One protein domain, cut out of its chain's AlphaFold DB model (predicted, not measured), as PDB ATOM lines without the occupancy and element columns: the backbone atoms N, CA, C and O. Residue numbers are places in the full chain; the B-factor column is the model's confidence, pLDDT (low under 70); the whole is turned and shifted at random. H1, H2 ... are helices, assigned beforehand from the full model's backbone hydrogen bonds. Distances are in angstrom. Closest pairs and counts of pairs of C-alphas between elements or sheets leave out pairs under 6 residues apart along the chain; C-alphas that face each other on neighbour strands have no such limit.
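AT A GLANCE: This is residues 229 to 262 and 265 to 356 of the 808 residues of an uncharacterized protein of Candidatus Aenigmarchaeota archaeon (UniProt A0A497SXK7). Three parts follow each other along one long axis. At the core the long helix H4 is crossed by H8, with H3 packed on both; H1 and H2 make a pair at one end, loosely joined to the core, and the short helices H5 and H6 gather by the last part of H4 at the other end, with H7 near H4. The printed part has 126 residues with eight named helices, H1 to H8 in order, and no named strand; the class is all helix. It is compact, with a radius of gyration of the C-alphas of 15.9 A, yet elongated, spanning 49 by 27 by 21 A.

HOW THE PARTS SIT: H1, residues 232 to 242, touches H2, residues 247 to 254, at a steep tilt of 45 degrees, opposite ways; the closest C-alphas, of Cys 241 and Cys 250, are 5.5 A apart. H1 is close but not clearly touching H3, residues 267 to 275, with the C-alphas of Trp 235 and Asn 273 7.7 A apart. H3 and H4, residues 284 to 307, form a helical hairpin at a shallow tilt of 22 degrees, closest at the C-alphas of Cys 275 and Ser 284, 5.1 A; H4 touches H3 with residues 284 to 295 alone. H4 is the hub, touching H3, H5 and H8. With residues 300 to 307 alone it touches H5, residues 310 to 316, closest at the C-alphas of Tyr 300 and Cys 313, 5.5 A. H5 touches H6, residues 320 to 324, closest at the C-alphas of Ser 314 and Ala 320, 5.7 A. H7, residues 327 to 332, touches no helix; its closest C-alpha to H4, of Leu 330, is 6.7 A from that of Lys 301. H8, residues 340 to 354, touches H4 at a steep tilt of 49 degrees, the same way, with the C-alphas of Gly 290 and Gly 345 only 4.0 A apart. H8 also touches H3, closest at the C-alphas of Cys 271 and Phe 349, 5.5 A. H2, H3, H4, H5 and H8 have every O i to N i+4 pair within hydrogen-bond range; H1 has 6 of 7, H7 1 of 2, and H6 0 of 1 with 1 of 2 O i to N i+3 pairs.

IN THESE COORDINATES: H1 begins at C-alpha 232 (246.637, 248.110, 375.297) and is 15.8 A from first to last C-alpha. H4, 34.9 A long, runs from C-alpha 284 (263.208, 240.834, 381.612) to C-alpha 307. H8, 21.5 A long, ends at C-alpha 354 (257.932, 241.742, 360.424).

THE WHOLE: The two farthest C-alphas, of Val 244 and Asp 309, are 50.2 A apart. Residues 263 to 264 are not printed, and C-alphas 262 and 265 are 5.2 A apart across the cut. Of the links that are printed whole, none is long. The pLDDT is under 70 at residue 252, residues 260 to 262, 327 to 333 and 354 to 356.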
ATOM      1  N   CYS A 229     248.182 240.299 372.326       86.44
ATOM      2  CA  CYS A 229     248.073 240.055 373.761       86.44
ATOM      3  C   CYS A 229     249.005 240.956 374.569       86.44
ATOM      4  O   CYS A 229     248.816 241.060 375.775       86.44
ATOM      5  N   TYR A 230     249.995 241.582 373.934       90.75
ATOM      6  CA  TYR A 230     250.969 242.463 374.567       90.75
ATOM      7  C   TYR A 230     250.683 243.944 374.270       90.75
ATOM      8  O   TYR A 230     251.568 244.779 374.420       90.75
ATOM      9  N   TRP A 231     249.447 244.289 373.875       88.38
ATOM     10  CA  TRP A 231     249.051 245.664 373.562       88.38
ATOM     11  C   TRP A 231     247.782 246.133 374.298       88.38
ATOM     12  O   TRP A 231     246.794 245.403 374.443       88.38
ATOM     13  N   GLY A 232     247.794 247.393 374.748       87.88
ATOM     14  CA  GLY A 232     246.637 248.110 375.297       87.88
ATOM     15  C   GLY A 232     245.857 247.360 376.388       87.88
ATOM     16  O   GLY A 232     246.418 246.696 377.256       87.88
ATOM     17  N   ALA A 233     244.523 247.444 376.347       84.00
ATOM     18  CA  ALA A 233     243.650 246.802 377.339       84.00
ATOM     19  C   ALA A 233     243.721 245.259 377.325       84.00
ATOM     20  O   ALA A 233     243.377 244.606 378.318       84.00
ATOM     21  N   LYS A 234     244.155 244.663 376.205       84.56
ATOM     22  CA  LYS A 234     244.308 243.209 376.066       84.56
ATOM     23  C   LYS A 234     245.498 242.715 376.884       84.56
ATOM     24  O   LYS A 234     245.363 241.679 377.531       84.56
ATOM     25  N   TRP A 235     246.577 243.497 376.967       92.56
ATOM     26  CA  TRP A 235     247.728 243.202 377.820       92.56
ATOM     27  C   TRP A 235     247.369 243.074 379.294       92.56
ATOM     28  O   TRP A 235     247.608 242.021 379.883       92.56
ATOM     29  N   THR A 236     246.703 244.068 379.883       90.19
ATOM     30  CA  THR A 236     246.322 244.021 381.306       90.19
ATOM     31  C   THR A 236     245.480 242.784 381.627       90.19
ATOM     32  O   THR A 236     245.681 242.114 382.647       90.19
ATOM     33  N   LYS A 237     244.546 242.443 380.731       91.81
ATOM     34  CA  LYS A 237     243.685 241.262 380.859       91.81
ATOM     35  C   LYS A 237     244.486 239.963 380.713       91.81
ATOM     36  O   LYS A 237     244.336 239.057 381.535       91.81
ATOM     37  N   TYR A 238     245.355 239.886 379.708       92.62
ATOM     38  CA  TYR A 238     246.182 238.719 379.419       92.62
ATOM     39  C   TYR A 238     247.205 238.457 380.524       92.62
ATOM     40  O   TYR A 238     247.260 237.344 381.045       92.62
ATOM     41  N   GLN A 239     247.924 239.484 380.975       93.62
ATOM     42  CA  GLN A 239     248.871 239.417 382.086       93.62
ATOM     43  C   GLN A 239     248.196 238.910 383.368       93.62
ATOM     44  O   GLN A 239     248.693 237.980 384.011       93.62
ATOM     45  N   SER A 240     247.020 239.456 383.699       92.69
ATOM     46  CA  SER A 240     246.228 239.022 384.858       92.69
ATOM     47  C   SER A 240     245.800 237.558 384.742       92.69
ATOM     48  O   SER A 240     245.876 236.805 385.712       92.69
ATOM     49  N   CYS A 241     245.391 237.118 383.551       94.38
ATOM     50  CA  CYS A 241     245.044 235.722 383.314       94.38
ATOM     51  C   CYS A 241     246.267 234.795 383.436       94.38
ATOM     52  O   CYS A 241     246.197 233.756 384.103       94.38
ATOM     53  N   ARG A 242     247.406 235.171 382.835       93.69
ATOM     54  CA  ARG A 242     248.651 234.380 382.823       93.69
ATOM     55  C   ARG A 242     249.263 234.213 384.208       93.69
ATOM     56  O   ARG A 242     250.104 233.332 384.406       93.69
ATOM     57  N   ALA A 243     248.820 235.004 385.184       90.00
ATOM     58  CA  ALA A 243     249.187 234.834 386.580       90.00
ATOM     59  C   ALA A 243     248.754 233.470 387.154       90.00
ATOM     60  O   ALA A 243     249.419 232.960 388.060       90.00
ATOM     61  N   VAL A 244     247.676 232.875 386.634       93.69
ATOM     62  CA  VAL A 244     247.077 231.654 387.203       93.69
ATOM     63  C   VAL A 244     246.718 230.586 386.172       93.69
ATOM     64  O   VAL A 244     246.615 229.423 386.548       93.69
ATOM     65  N   ASN A 245     246.576 230.942 384.892       91.06
ATOM     66  CA  ASN A 245     246.178 230.005 383.843       91.06
ATOM     67  C   ASN A 245     247.281 229.799 382.781       91.06
ATOM     68  O   ASN A 245     248.118 230.689 382.564       91.06
ATOM     69  N   PRO A 246     247.283 228.645 382.088       88.62
ATOM     70  CA  PRO A 246     248.112 228.387 380.910       88.62
ATOM     71  C   PRO A 246     247.965 229.434 379.792       88.62
ATOM     72  O   PRO A 246     246.943 230.107 379.671       88.62
ATOM     73  N   LYS A 247     248.992 229.534 378.930       82.56
ATOM     74  CA  LYS A 247     249.050 230.467 377.786       82.56
ATOM     75  C   LYS A 247     247.817 230.375 376.885       82.56
ATOM     76  O   LYS A 247     247.211 231.396 376.568       82.56
ATOM     77  N   ILE A 248     247.429 229.154 376.517       74.38
ATOM     78  CA  ILE A 248     246.317 228.893 375.595       74.38
ATOM     79  C   ILE A 248     244.973 229.388 376.147       74.38
ATOM     80  O   ILE A 248     244.250 230.098 375.450       74.38
ATOM     81  N   ASP A 249     244.696 229.126 377.426       80.19
ATOM     82  CA  ASP A 249     243.451 229.536 378.081       80.19
ATOM     83  C   ASP A 249     243.346 231.060 378.141       80.19
ATOM     84  O   ASP A 249     242.276 231.638 377.951       80.19
ATOM     85  N   CYS A 250     244.470 231.740 378.369       81.50
ATOM     86  CA  CYS A 250     244.497 233.193 378.420       81.50
ATOM     87  C   CYS A 250     244.347 233.851 377.062       81.50
ATOM     88  O   CYS A 250     243.641 234.852 376.984       81.50
ATOM     89  N   ARG A 251     244.934 233.287 376.003       80.25
ATOM     90  CA  ARG A 251     244.708 233.765 374.632       80.25
ATOM     91  C   ARG A 251     243.226 233.700 374.276       80.25
ATOM     92  O   ARG A 251     242.660 234.707 373.871       80.25
ATOM     93  N   MET A 252     242.579 232.563 374.539       69.81
ATOM     94  CA  MET A 252     241.147 232.380 374.276       69.81
ATOM     95  C   MET A 252     240.270 233.308 375.127       69.81
ATOM     96  O   MET A 252     239.344 233.931 374.620       69.81
ATOM     97  N   ASN A 253     240.568 233.442 376.423       73.50
ATOM     98  CA  ASN A 253     239.786 234.295 377.324       73.50
ATOM     99  C   ASN A 253     239.969 235.789 377.041       73.50
ATOM    100  O   ASN A 253     239.058 236.589 377.286       73.50
ATOM    101  N   CYS A 254     241.162 236.188 376.605       76.94
ATOM    102  CA  CYS A 254     241.496 237.580 376.326       76.94
ATOM    103  C   CYS A 254     241.200 237.977 374.889       76.94
ATOM    104  O   CYS A 254     241.030 239.177 374.664       76.94
ATOM    105  N   ASP A 255     241.021 236.998 373.998       76.62
ATOM    106  CA  ASP A 255     240.703 237.190 372.586       76.62
ATOM    107  C   ASP A 255     241.830 237.996 371.908       76.62
ATOM    108  O   ASP A 255     241.678 239.181 371.603       76.62
ATOM    109  N   CYS A 256     243.031 237.396 371.872       75.94
ATOM    110  CA  CYS A 256     244.282 238.020 371.421       75.94
ATOM    111  C   CYS A 256     245.343 237.003 370.929       75.94
ATOM    112  O   CYS A 256     245.302 235.815 371.283       75.94
ATOM    113  N   TYR A 257     246.346 237.492 370.184       76.12
ATOM    114  CA  TYR A 257     247.493 236.716 369.670       76.12
ATOM    115  C   TYR A 257     248.813 237.097 370.342       76.12
ATOM    116  O   TYR A 257     249.011 238.237 370.738       76.12
ATOM    117  N   THR A 258     249.737 236.146 370.490       78.75
ATOM    118  CA  THR A 258     251.029 236.384 371.178       78.75
ATOM    119  C   THR A 258     252.199 236.551 370.214       78.75
ATOM    120  O   THR A 258     253.340 236.675 370.631       78.75
ATOM    121  N   ASP A 259     251.927 236.452 368.926       74.50
ATOM    122  CA  ASP A 259     252.906 236.252 367.867       74.50
ATOM    123  C   ASP A 259     252.653 237.174 366.668       74.50
ATOM    124  O   ASP A 259     253.343 237.072 365.659       74.50
ATOM    125  N   GLU A 260     251.703 238.098 366.808       69.12
ATOM    126  CA  GLU A 260     251.242 239.015 365.770       69.12
ATOM    127  C   GLU A 260     251.055 240.417 366.367       69.12
ATOM    128  O   GLU A 260     250.738 240.552 367.558       69.12
ATOM    129  N   LYS A 261     251.236 241.455 365.541       69.94
ATOM    130  CA  LYS A 261     250.851 242.837 365.858       69.94
ATOM    131  C   LYS A 261     249.961 243.429 364.768       69.94
ATOM    132  O   LYS A 261     250.026 243.025 363.608       69.94
ATOM    133  N   TYR A 262     249.158 244.425 365.125       67.12
ATOM    134  CA  TYR A 262     248.441 245.258 364.155       67.12
ATOM    135  C   TYR A 262     249.324 246.410 363.679       67.12
ATOM    136  O   TYR A 262     250.245 246.832 364.369       67.12
ATOM    137  N   GLU A 265     249.796 249.154 366.161       79.44
ATOM    138  CA  GLU A 265     250.344 248.766 367.452       79.44
ATOM    139  C   GLU A 265     251.839 249.027 367.454       79.44
ATOM    140  O   GLU A 265     252.553 248.639 366.526       79.44
ATOM    141  N   ASP A 266     252.293 249.690 368.508       88.12
ATOM    142  CA  ASP A 266     253.695 250.022 368.665       88.12
ATOM    143  C   ASP A 266     254.505 248.752 368.968       88.12
ATOM    144  O   ASP A 266     254.257 248.032 369.944       88.12
ATOM    145  N   THR A 267     255.448 248.451 368.074       88.31
ATOM    146  CA  THR A 267     256.260 247.229 368.121       88.31
ATOM    147  C   THR A 267     257.107 247.183 369.375       88.31
ATOM    148  O   THR A 267     257.219 246.118 369.990       88.31
ATOM    149  N   LEU A 268     257.687 248.326 369.755       94.25
ATOM    150  CA  LEU A 268     258.537 248.434 370.929       94.25
ATOM    151  C   LEU A 268     257.746 248.039 372.173       94.25
ATOM    152  O   LEU A 268     258.118 247.093 372.864       94.25
ATOM    153  N   THR A 269     256.586 248.656 372.386       93.81
ATOM    154  CA  THR A 269     255.696 248.354 373.509       93.81
ATOM    155  C   THR A 269     255.274 246.884 373.531       93.81
ATOM    156  O   THR A 269     255.232 246.268 374.597       93.81
ATOM    157  N   ILE A 270     254.952 246.288 372.376       90.88
ATOM    158  CA  ILE A 270     254.627 244.855 372.290       90.88
ATOM    159  C   ILE A 270     255.817 244.000 372.735       90.88
ATOM    160  O   ILE A 270     255.639 243.068 373.526       90.88
ATOM    161  N   CYS A 271     257.020 244.321 372.260       95.19
ATOM    162  CA  CYS A 271     258.250 243.620 372.614       95.19
ATOM    163  C   CYS A 271     258.564 243.751 374.113       95.19
ATOM    164  O   CYS A 271     258.795 242.747 374.788       95.19
ATOM    165  N   GLU A 272     258.474 244.956 374.676       95.31
ATOM    166  CA  GLU A 272     258.701 245.217 376.101       95.31
ATOM    167  C   GLU A 272     257.680 244.502 376.996       95.31
ATOM    168  O   GLU A 272     258.038 243.904 378.020       95.31
ATOM    169  N   ASN A 273     256.406 244.490 376.594       95.56
ATOM    170  CA  ASN A 273     255.358 243.758 377.298       95.56
ATOM    171  C   ASN A 273     255.570 242.241 377.201       95.56
ATOM    172  O   ASN A 273     255.354 241.539 378.193       95.56
ATOM    173  N   TYR A 274     256.052 241.723 376.066       94.19
ATOM    174  CA  TYR A 274     256.484 240.330 375.944       94.19
ATOM    175  C   TYR A 274     257.641 240.017 376.907       94.19
ATOM    176  O   TYR A 274     257.526 239.072 377.693       94.19
ATOM    177  N   CYS A 275     258.694 240.839 376.926       95.69
ATOM    178  CA  CYS A 275     259.840 240.701 377.833       95.69
ATOM    179  C   CYS A 275     259.445 240.792 379.315       95.69
ATOM    180  O   CYS A 275     260.100 240.207 380.178       95.69
ATOM    181  N   SER A 276     258.372 241.521 379.626       93.50
ATOM    182  CA  SER A 276     257.796 241.658 380.972       93.50
ATOM    183  C   SER A 276     256.766 240.574 381.312       93.50
ATOM    184  O   SER A 276     256.256 240.506 382.435       93.50
ATOM    185  N   SER A 277     256.416 239.724 380.347       92.19
ATOM    186  CA  SER A 277     255.422 238.672 380.516       92.19
ATOM    187  C   SER A 277     256.022 237.396 381.101       92.19
ATOM    188  O   SER A 277     257.213 237.123 381.006       92.19
ATOM    189  N   ARG A 278     255.150 236.537 381.640       90.88
ATOM    190  CA  ARG A 278     255.523 235.163 382.017       90.88
ATOM    191  C   ARG A 278     255.826 234.258 380.821       90.88
ATOM    192  O   ARG A 278     256.154 233.096 381.030       90.88
ATOM    193  N   ASP A 279     255.628 234.746 379.599       89.12
ATOM    194  CA  ASP A 279     255.937 233.992 378.388       89.12
ATOM    195  C   ASP A 279     257.420 234.123 377.998       89.12
ATOM    196  O   ASP A 279     257.885 233.352 377.161       89.12
ATOM    197  N   PHE A 280     258.161 235.052 378.617       93.12
ATOM    198  CA  PHE A 280     259.604 235.180 378.455       93.12
ATOM    199  C   PHE A 280     260.357 234.484 379.601       93.12
ATOM    200  O   PHE A 280     260.204 234.817 380.776       93.12
ATOM    201  N   GLU A 281     261.197 233.510 379.248       88.00
ATOM    202  CA  GLU A 281     262.071 232.794 380.180       88.00
ATOM    203  C   GLU A 281     263.485 233.403 380.129       88.00
ATOM    204  O   GLU A 281     264.362 232.918 379.408       88.00
ATOM    205  N   GLY A 282     263.694 234.501 380.866       90.69
ATOM    206  CA  GLY A 282     264.975 235.215 380.926       90.69
ATOM    207  C   GLY A 282     264.970 236.431 381.859       90.69
ATOM    208  O   GLY A 282     264.040 236.641 382.645       90.69
ATOM    209  N   VAL A 283     266.023 237.243 381.786       91.50
ATOM    210  CA  VAL A 283     266.140 238.514 382.508       91.50
ATOM    211  C   VAL A 283     265.355 239.585 381.750       91.50
ATOM    212  O   VAL A 283     265.815 240.125 380.748       91.50
ATOM    213  N   SER A 284     264.152 239.893 382.240       88.81
ATOM    214  CA  SER A 284     263.208 240.834 381.612       88.81
ATOM    215  C   SER A 284     263.844 242.170 381.202       88.81
ATOM    216  O   SER A 284     263.617 242.642 380.092       88.81
ATOM    217  N   SER A 285     264.712 242.737 382.050       90.88
ATOM    218  CA  SER A 285     265.406 243.995 381.755       90.88
ATOM    219  C   SER A 285     266.403 243.885 380.600       90.88
ATOM    220  O   SER A 285     266.527 244.824 379.826       90.88
ATOM    221  N   GLU A 286     267.103 242.755 380.456       95.44
ATOM    222  CA  GLU A 286     268.034 242.541 379.338       95.44
ATOM    223  C   GLU A 286     267.275 242.369 378.019       95.44
ATOM    224  O   GLU A 286     267.667 242.931 377.003       95.44
ATOM    225  N   CYS A 287     266.145 241.662 378.051       96.50
ATOM    226  CA  CYS A 287     265.243 241.547 376.907       96.50
ATOM    227  C   CYS A 287     264.670 242.909 376.490       96.50
ATOM    228  O   CYS A 287     264.706 243.235 375.309       96.50
ATOM    229  N   GLY A 288     264.223 243.734 377.445       94.62
ATOM    230  CA  GLY A 288     263.735 245.090 377.164       94.62
ATOM    231  C   GLY A 288     264.797 245.981 376.513       94.62
ATOM    232  O   GLY A 288     264.519 246.618 375.503       94.62
ATOM    233  N   ILE A 289     266.043 245.941 377.008       95.38
ATOM    234  CA  ILE A 289     267.183 246.619 376.361       95.38
ATOM    235  C   ILE A 289     267.358 246.121 374.919       95.38
ATOM    236  O   ILE A 289     267.565 246.912 374.003       95.38
ATOM    237  N   GLY A 290     267.237 244.809 374.708       95.50
ATOM    238  CA  GLY A 290     267.266 244.211 373.379       95.50
ATOM    239  C   GLY A 290     266.187 244.750 372.439       95.50
ATOM    240  O   GLY A 290     266.484 244.984 371.271       95.50
ATOM    241  N   CYS A 291     264.961 244.962 372.928       96.44
ATOM    242  CA  CYS A 291     263.872 245.532 372.130       96.44
ATOM    243  C   CYS A 291     264.216 246.940 371.622       96.44
ATOM    244  O   CYS A 291     264.059 247.192 370.432       96.44
ATOM    245  N   GLY A 292     264.750 247.807 372.494       95.56
ATOM    246  CA  GLY A 292     265.186 249.158 372.117       95.56
ATOM    247  C   GLY A 292     266.316 249.151 371.084       95.56
ATOM    248  O   GLY A 292     266.228 249.824 370.064       95.56
ATOM    249  N   ILE A 293     267.327 248.288 371.262       93.69
ATOM    250  CA  ILE A 293     268.400 248.122 370.260       93.69
ATOM    251  C   ILE A 293     267.830 247.645 368.911       93.69
ATOM    252  O   ILE A 293     268.302 248.053 367.850       93.69
ATOM    253  N   GLY A 294     266.820 246.769 368.935       93.12
ATOM    254  CA  GLY A 294     266.125 246.317 367.729       93.12
ATOM    255  C   GLY A 294     265.443 247.462 366.974       93.12
ATOM    256  O   GLY A 294     265.544 247.515 365.748       93.12
ATOM    257  N   GLU A 295     264.801 248.378 367.698       94.81
ATOM    258  CA  GLU A 295     264.142 249.567 367.146       94.81
ATOM    259  C   GLU A 295     265.137 250.547 366.519       94.81
ATOM    260  O   GLU A 295     264.985 250.909 365.350       94.81
ATOM    261  N   GLU A 296     266.191 250.909 367.252       93.06
ATOM    262  CA  GLU A 296     267.253 251.806 366.777       93.06
ATOM    263  C   GLU A 296     267.881 251.283 365.477       93.06
ATOM    264  O   GLU A 296     268.045 252.018 364.496       93.06
ATOM    265  N   ARG A 297     268.187 249.978 365.434       91.06
ATOM    266  CA  ARG A 297     268.770 249.335 364.251       91.06
ATOM    267  C   ARG A 297     267.789 249.285 363.084       91.06
ATOM    268  O   ARG A 297     268.202 249.528 361.949       91.06
ATOM    269  N   ASP A 298     266.510 248.985 363.325       89.00
ATOM    270  CA  ASP A 298     265.485 248.940 362.271       89.00
ATOM    271  C   ASP A 298     265.237 250.325 361.661       89.00
ATOM    272  O   ASP A 298     265.199 250.450 360.432       89.00
ATOM    273  N   CYS A 299     265.188 251.370 362.496       91.19
ATOM    274  CA  CYS A 299     265.181 252.761 362.051       91.19
ATOM    275  C   CYS A 299     266.393 253.049 361.161       91.19
ATOM    276  O   CYS A 299     266.228 253.482 360.016       91.19
ATOM    277  N   TYR A 300     267.606 252.745 361.645       89.44
ATOM    278  CA  TYR A 300     268.840 253.019 360.912       89.44
ATOM    279  C   TYR A 300     268.833 252.347 359.539       89.44
ATOM    280  O   TYR A 300     269.118 252.983 358.528       89.44
ATOM    281  N   LYS A 301     268.443 251.067 359.475       85.25
ATOM    282  CA  LYS A 301     268.332 250.324 358.215       85.25
ATOM    283  C   LYS A 301     267.359 250.989 357.247       85.25
ATOM    284  O   LYS A 301     267.691 251.142 356.071       85.25
ATOM    285  N   LYS A 302     266.157 251.346 357.709       84.12
ATOM    286  CA  LYS A 302     265.133 252.003 356.880       84.12
ATOM    287  C   LYS A 302     265.640 253.346 356.350       84.12
ATOM    288  O   LYS A 302     265.490 253.616 355.158       84.12
ATOM    289  N   CYS A 303     266.288 254.142 357.200       86.56
ATOM    290  CA  CYS A 303     266.917 255.399 356.806       86.56
ATOM    291  C   CYS A 303     268.025 255.172 355.767       86.56
ATOM    292  O   CYS A 303     267.986 255.773 354.698       86.56
ATOM    293  N   TYR A 304     268.955 254.250 356.022       83.69
ATOM    294  CA  TYR A 304     270.103 254.012 355.149       83.69
ATOM    295  C   TYR A 304     269.685 253.513 353.762       83.69
ATOM    296  O   TYR A 304     270.201 253.981 352.753       83.69
ATOM    297  N   VAL A 305     268.692 252.619 353.682       75.94
ATOM    298  CA  VAL A 305     268.116 252.175 352.399       75.94
ATOM    299  C   VAL A 305     267.512 253.347 351.614       75.94
ATOM    300  O   VAL A 305     267.552 253.348 350.384       75.94
ATOM    301  N   ARG A 306     266.956 254.344 352.313       84.50
ATOM    302  CA  ARG A 306     266.340 255.536 351.718       84.50
ATOM    303  C   ARG A 306     267.376 256.567 351.260       84.50
ATOM    304  O   ARG A 306     267.215 257.128 350.182       84.50
ATOM    305  N   THR A 307     268.393 256.851 352.072       85.31
ATOM    306  CA  THR A 307     269.310 257.989 351.867       85.31
ATOM    307  C   THR A 307     270.671 257.580 351.307       85.31
ATOM    308  O   THR A 307     271.305 258.365 350.606       85.31
ATOM    309  N   GLY A 308     271.130 256.362 351.602       85.44
ATOM    310  CA  GLY A 308     272.505 255.916 351.374       85.44
ATOM    311  C   GLY A 308     273.545 256.580 352.288       85.44
ATOM    312  O   GLY A 308     274.736 256.328 352.105       85.44
ATOM    313  N   ASP A 309     273.126 257.414 353.248       88.00
ATOM    314  CA  ASP A 309     274.015 258.153 354.149       88.00
ATOM    315  C   ASP A 309     274.047 257.510 355.540       88.00
ATOM    316  O   ASP A 309     273.072 257.527 356.288       88.00
ATOM    317  N   ALA A 310     275.183 256.906 355.876       84.81
ATOM    318  CA  ALA A 310     275.369 256.195 357.133       84.81
ATOM    319  C   ALA A 310     275.481 257.124 358.350       84.81
ATOM    320  O   ALA A 310     275.114 256.713 359.452       84.81
ATOM    321  N   GLU A 311     276.024 258.330 358.179       87.06
ATOM    322  CA  GLU A 311     276.296 259.255 359.280       87.06
ATOM    323  C   GLU A 311     275.007 259.972 359.678       87.06
ATOM    324  O   GLU A 311     274.611 259.905 360.845       87.06
ATOM    325  N   ASP A 312     274.281 260.509 358.698       89.00
ATOM    326  CA  ASP A 312     272.983 261.152 358.921       89.00
ATOM    327  C   ASP A 312     271.986 260.181 359.566       89.00
ATOM    328  O   ASP A 312     271.341 260.513 360.560       89.00
ATOM    329  N   CYS A 313     271.927 258.935 359.083       88.50
ATOM    330  CA  CYS A 313     271.032 257.926 359.647       88.50
ATOM    331  C   CYS A 313     271.404 257.496 361.068       88.50
ATOM    332  O   CYS A 313     270.524 257.125 361.846       88.50
ATOM    333  N   SER A 314     272.687 257.547 361.439       89.25
ATOM    334  CA  SER A 314     273.101 257.248 362.817       89.25
ATOM    335  C   SER A 314     272.614 258.304 363.800       89.25
ATOM    336  O   SER A 314     272.226 257.966 364.919       89.25
ATOM    337  N   ILE A 315     272.584 259.563 363.357       89.94
ATOM    338  CA  ILE A 315     272.106 260.702 364.135       89.94
ATOM    339  C   ILE A 315     270.576 260.675 364.194       89.94
ATOM    340  O   ILE A 315     270.021 260.760 365.287       89.94
ATOM    341  N   GLU A 316     269.900 260.491 363.051       90.88
ATOM    342  CA  GLU A 316     268.430 260.430 362.953       90.88
ATOM    343  C   GLU A 316     267.852 259.327 363.852       90.88
ATOM    344  O   GLU A 316     266.891 259.559 364.581       90.88
ATOM    345  N   CYS A 317     268.471 258.146 363.850       91.31
ATOM    346  CA  CYS A 317     267.970 256.974 364.569       91.31
ATOM    347  C   CYS A 317     268.632 256.738 365.931       91.31
ATOM    348  O   CYS A 317     268.424 255.684 366.525       91.31
ATOM    349  N   SER A 318     269.455 257.675 366.417       91.69
ATOM    350  CA  SER A 318     270.212 257.549 367.676       91.69
ATOM    351  C   SER A 318     271.056 256.267 367.798       91.69
ATOM    352  O   SER A 318     271.435 255.870 368.898       91.69
ATOM    353  N   CYS A 319     271.413 255.632 366.677       88.38
ATOM    354  CA  CYS A 319     272.162 254.379 366.663       88.38
ATOM    355  C   CYS A 319     273.662 254.638 366.464       88.38
ATOM    356  O   CYS A 319     274.213 254.436 365.378       88.38
ATOM    357  N   ALA A 320     274.343 255.082 367.524       79.44
ATOM    358  CA  ALA A 320     275.770 255.423 367.468       79.44
ATOM    359  C   ALA A 320     276.655 254.239 367.028       79.44
ATOM    360  O   ALA A 320     277.612 254.416 366.273       79.44
ATOM    361  N   ASP A 321     276.296 253.023 367.441       82.44
ATOM    362  CA  ASP A 321     277.046 251.811 367.103       82.44
ATOM    363  C   ASP A 321     276.750 251.309 365.675       82.44
ATOM    364  O   ASP A 321     277.507 250.495 365.144       82.44
ATOM    365  N   CYS A 322     275.701 251.819 365.009       83.06
ATOM    366  CA  CYS A 322     275.343 251.412 363.647       83.06
ATOM    367  C   CYS A 322     276.344 251.895 362.588       83.06
ATOM    368  O   CYS A 322     276.501 251.229 361.568       83.06
ATOM    369  N   VAL A 323     277.068 252.996 362.831       77.69
ATOM    370  CA  VAL A 323     278.076 253.536 361.889       77.69
ATOM    371  C   VAL A 323     279.204 252.534 361.625       77.69
ATOM    372  O   VAL A 323     279.838 252.557 360.572       77.69
ATOM    373  N   ALA A 324     279.468 251.648 362.588       76.81
ATOM    374  CA  ALA A 324     280.511 250.635 362.495       76.81
ATOM    375  C   ALA A 324     280.038 249.315 361.860       76.81
ATOM    376  O   ALA A 324     280.866 248.426 361.650       76.81
ATOM    377  N   ILE A 325     278.741 249.163 361.572       71.75
ATOM    378  CA  ILE A 325     278.183 247.940 360.987       71.75
ATOM    379  C   ILE A 325     278.404 247.985 359.475       71.75
ATOM    380  O   ILE A 325     277.977 248.919 358.797       71.75
ATOM    381  N   GLU A 326     279.071 246.969 358.924       72.06
ATOM    382  CA  GLU A 326     279.232 246.863 357.475       72.06
ATOM    383  C   GLU A 326     277.856 246.712 356.798       72.06
ATOM    384  O   GLU A 326     276.973 246.012 357.295       72.06
ATOM    385  N   GLU A 327     277.676 247.329 355.626       66.62
ATOM    386  CA  GLU A 327     276.418 247.312 354.852       66.62
ATOM    387  C   GLU A 327     275.828 245.895 354.700       66.62
ATOM    388  O   GLU A 327     274.617 245.683 354.798       66.62
ATOM    389  N   TYR A 328     276.694 244.896 354.513       67.12
ATOM    390  CA  TYR A 328     276.301 243.493 354.382       67.12
ATOM    391  C   TYR A 328     275.708 242.898 355.673       67.12
ATOM    392  O   TYR A 328     274.761 242.103 355.611       67.12
ATOM    393  N   ASP A 329     276.229 243.292 356.835       64.38
ATOM    394  CA  ASP A 329     275.777 242.818 358.145       64.38
ATOM    395  C   ASP A 329     274.456 243.475 358.558       64.38
ATOM    396  O   ASP A 329     273.596 242.822 359.148       64.38
ATOM    397  N   LEU A 330     274.219 244.715 358.128       62.47
ATOM    398  CA  LEU A 330     272.940 245.418 358.279       62.47
ATOM    399  C   LEU A 330     271.773 244.726 357.560       62.47
ATOM    400  O   LEU A 330     270.612 244.834 357.962       62.47
ATOM    401  N   ILE A 331     272.059 243.989 356.489       54.91
ATOM    402  CA  ILE A 331     271.032 243.275 355.728       54.91
ATOM    403  C   ILE A 331     270.792 241.871 356.299       54.91
ATOM    404  O   ILE A 331     269.636 241.438 356.343       54.91
ATOM    405  N   ASN A 332     271.841 241.187 356.773       53.22
ATOM    406  CA  ASN A 332     271.782 239.758 357.098       53.22
ATOM    407  C   ASN A 332     271.888 239.415 358.597       53.22
ATOM    408  O   ASN A 332     271.300 238.419 359.010       53.22
ATOM    409  N   ASN A 333     272.561 240.232 359.414       66.81
ATOM    410  CA  ASN A 333     273.038 239.865 360.759       66.81
ATOM    411  C   ASN A 333     272.577 240.845 361.857       66.81
ATOM    412  O   ASN A 333     273.322 241.204 362.763       66.81
ATOM    413  N   PHE A 334     271.308 241.253 361.796       78.69
ATOM    414  CA  PHE A 334     270.742 242.390 362.540       78.69
ATOM    415  C   PHE A 334     270.925 242.399 364.067       78.69
ATOM    416  O   PHE A 334     271.033 243.464 364.666       78.69
ATOM    417  N   CYS A 335     270.937 241.223 364.694       87.75
ATOM    418  CA  CYS A 335     271.046 241.056 366.147       87.75
ATOM    419  C   CYS A 335     272.173 240.075 366.526       87.75
ATOM    420  O   CYS A 335     272.207 239.580 367.653       87.75
ATOM    421  N   GLU A 336     273.040 239.683 365.582       86.19
ATOM    422  CA  GLU A 336     273.937 238.537 365.784       86.19
ATOM    423  C   GLU A 336     275.069 238.792 366.779       86.19
ATOM    424  O   GLU A 336     275.458 237.865 367.493       86.19
ATOM    425  N   ASP A 337     275.559 240.027 366.822       85.94
ATOM    426  CA  ASP A 337     276.618 240.534 367.697       85.94
ATOM    427  C   ASP A 337     276.171 240.707 369.157       85.94
ATOM    428  O   ASP A 337     277.002 240.755 370.066       85.94
ATOM    429  N   LEU A 338     274.859 240.750 369.396       89.88
ATOM    430  CA  LEU A 338     274.279 240.794 370.733       89.88
ATOM    431  C   LEU A 338     274.366 239.416 371.407       89.88
ATOM    432  O   LEU A 338     274.408 238.367 370.764       89.88
ATOM    433  N   LEU A 339     274.355 239.393 372.740       93.00
ATOM    434  CA  LEU A 339     274.446 238.157 373.523       93.00
ATOM    435  C   LEU A 339     273.247 237.984 374.457       93.00
ATOM    436  O   LEU A 339     272.620 238.948 374.889       93.00
ATOM    437  N   GLY A 340     272.958 236.725 374.794       94.19
ATOM    438  CA  GLY A 340     271.997 236.370 375.838       94.19
ATOM    439  C   GLY A 340     270.579 236.872 375.566       94.19
ATOM    440  O   GLY A 340     270.051 236.716 374.464       94.19
ATOM    441  N   ASP A 341     269.955 237.442 376.592       95.56
ATOM    442  CA  ASP A 341     268.568 237.901 376.529       95.56
ATOM    443  C   ASP A 341     268.419 239.237 375.780       95.56
ATOM    444  O   ASP A 341     267.365 239.478 375.198       95.56
ATOM    445  N   VAL A 342     269.492 240.032 375.670       94.25
ATOM    446  CA  VAL A 342     269.541 241.234 374.812       94.25
ATOM    447  C   VAL A 342     269.369 240.854 373.342       94.25
ATOM    448  O   VAL A 342     268.556 241.442 372.632       94.25
ATOM    449  N   LYS A 343     270.066 239.802 372.888       94.06
ATOM    450  CA  LYS A 343     269.885 239.268 371.530       94.06
ATOM    451  C   LYS A 343     268.444 238.835 371.283       94.06
ATOM    452  O   LYS A 343     267.864 239.208 370.270       94.06
ATOM    453  N   LYS A 344     267.849 238.102 372.230       91.25
ATOM    454  CA  LYS A 344     266.454 237.655 372.118       91.25
ATOM    455  C   LYS A 344     265.478 238.827 372.054       91.25
ATOM    456  O   LYS A 344     264.516 238.746 371.303       91.25
ATOM    457  N   GLY A 345     265.696 239.891 372.828       92.50
ATOM    458  CA  GLY A 345     264.878 241.104 372.759       92.50
ATOM    459  C   GLY A 345     264.916 241.737 371.369       92.50
ATOM    460  O   GLY A 345     263.869 241.951 370.764       92.50
ATOM    461  N   CYS A 346     266.119 241.915 370.815       93.56
ATOM    462  CA  CYS A 346     266.313 242.442 369.461       93.56
ATOM    463  C   CYS A 346     265.641 241.551 368.405       93.56
ATOM    464  O   CYS A 346     264.884 242.031 367.564       93.56
ATOM    465  N   GLU A 347     265.838 240.232 368.479       88.56
ATOM    466  CA  GLU A 347     265.213 239.278 367.556       88.56
ATOM    467  C   GLU A 347     263.680 239.296 367.649       88.56
ATOM    468  O   GLU A 347     263.010 239.213 366.620       88.56
ATOM    469  N   ASN A 348     263.116 239.443 368.854       89.19
ATOM    470  CA  ASN A 348     261.669 239.535 369.051       89.19
ATOM    471  C   ASN A 348     261.097 240.859 368.546       89.19
ATOM    472  O   ASN A 348     260.035 240.840 367.929       89.19
ATOM    473  N   PHE A 349     261.792 241.984 368.737       92.06
ATOM    474  CA  PHE A 349     261.390 243.255 368.131       92.06
ATOM    475  C   PHE A 349     261.285 243.101 366.612       92.06
ATOM    476  O   PHE A 349     260.239 243.373 366.033       92.06
ATOM    477  N   ILE A 350     262.325 242.560 365.970       83.12
ATOM    478  CA  ILE A 350     262.347 242.348 364.517       83.12
ATOM    479  C   ILE A 350     261.283 241.346 364.073       83.12
ATOM    480  O   ILE A 350     260.684 241.508 363.008       83.12
ATOM    481  N   TYR A 351     261.038 240.309 364.872       80.56
ATOM    482  CA  TYR A 351     259.966 239.355 364.626       80.56
ATOM    483  C   TYR A 351     258.595 240.040 364.646       80.56
ATOM    484  O   TYR A 351     257.828 239.868 363.702       80.56
ATOM    485  N   PHE A 352     258.295 240.847 365.669       79.69
ATOM    486  CA  PHE A 352     257.038 241.586 365.751       79.69
ATOM    487  C   PHE A 352     256.936 242.670 364.676       79.69
ATOM    488  O   PHE A 352     255.871 242.838 364.098       79.69
ATOM    489  N   GLU A 353     258.030 243.351 364.335       80.75
ATOM    490  CA  GLU A 353     258.047 244.342 363.255       80.75
ATOM    491  C   GLU A 353     257.669 243.711 361.914       80.75
ATOM    492  O   GLU A 353     256.862 244.252 361.159       80.75
ATOM    493  N   LYS A 354     258.184 242.505 361.653       66.88
ATOM    494  CA  LYS A 354     257.932 241.742 360.424       66.88
ATOM    495  C   LYS A 354     256.675 240.877 360.469       66.88
ATOM    496  O   LYS A 354     256.326 240.293 359.444       66.88
ATOM    497  N   SER A 355     255.996 240.767 361.613       60.94
ATOM    498  CA  SER A 355     254.749 239.996 361.724       60.94
ATOM    499  C   SER A 355     253.550 240.719 361.095       60.94
ATOM    500  O   SER A 355     252.475 240.137 360.970       60.94
ATOM    501  N   VAL A 356     253.751 241.955 360.614       51.84
ATOM    502  CA  VAL A 356     252.821 242.678 359.738       51.84
ATOM    503  C   VAL A 356     253.180 242.399 358.280       51.84
ATOM    504  O   VAL A 356     254.240 242.786 357.791       51.84
TER     505      VAL A 356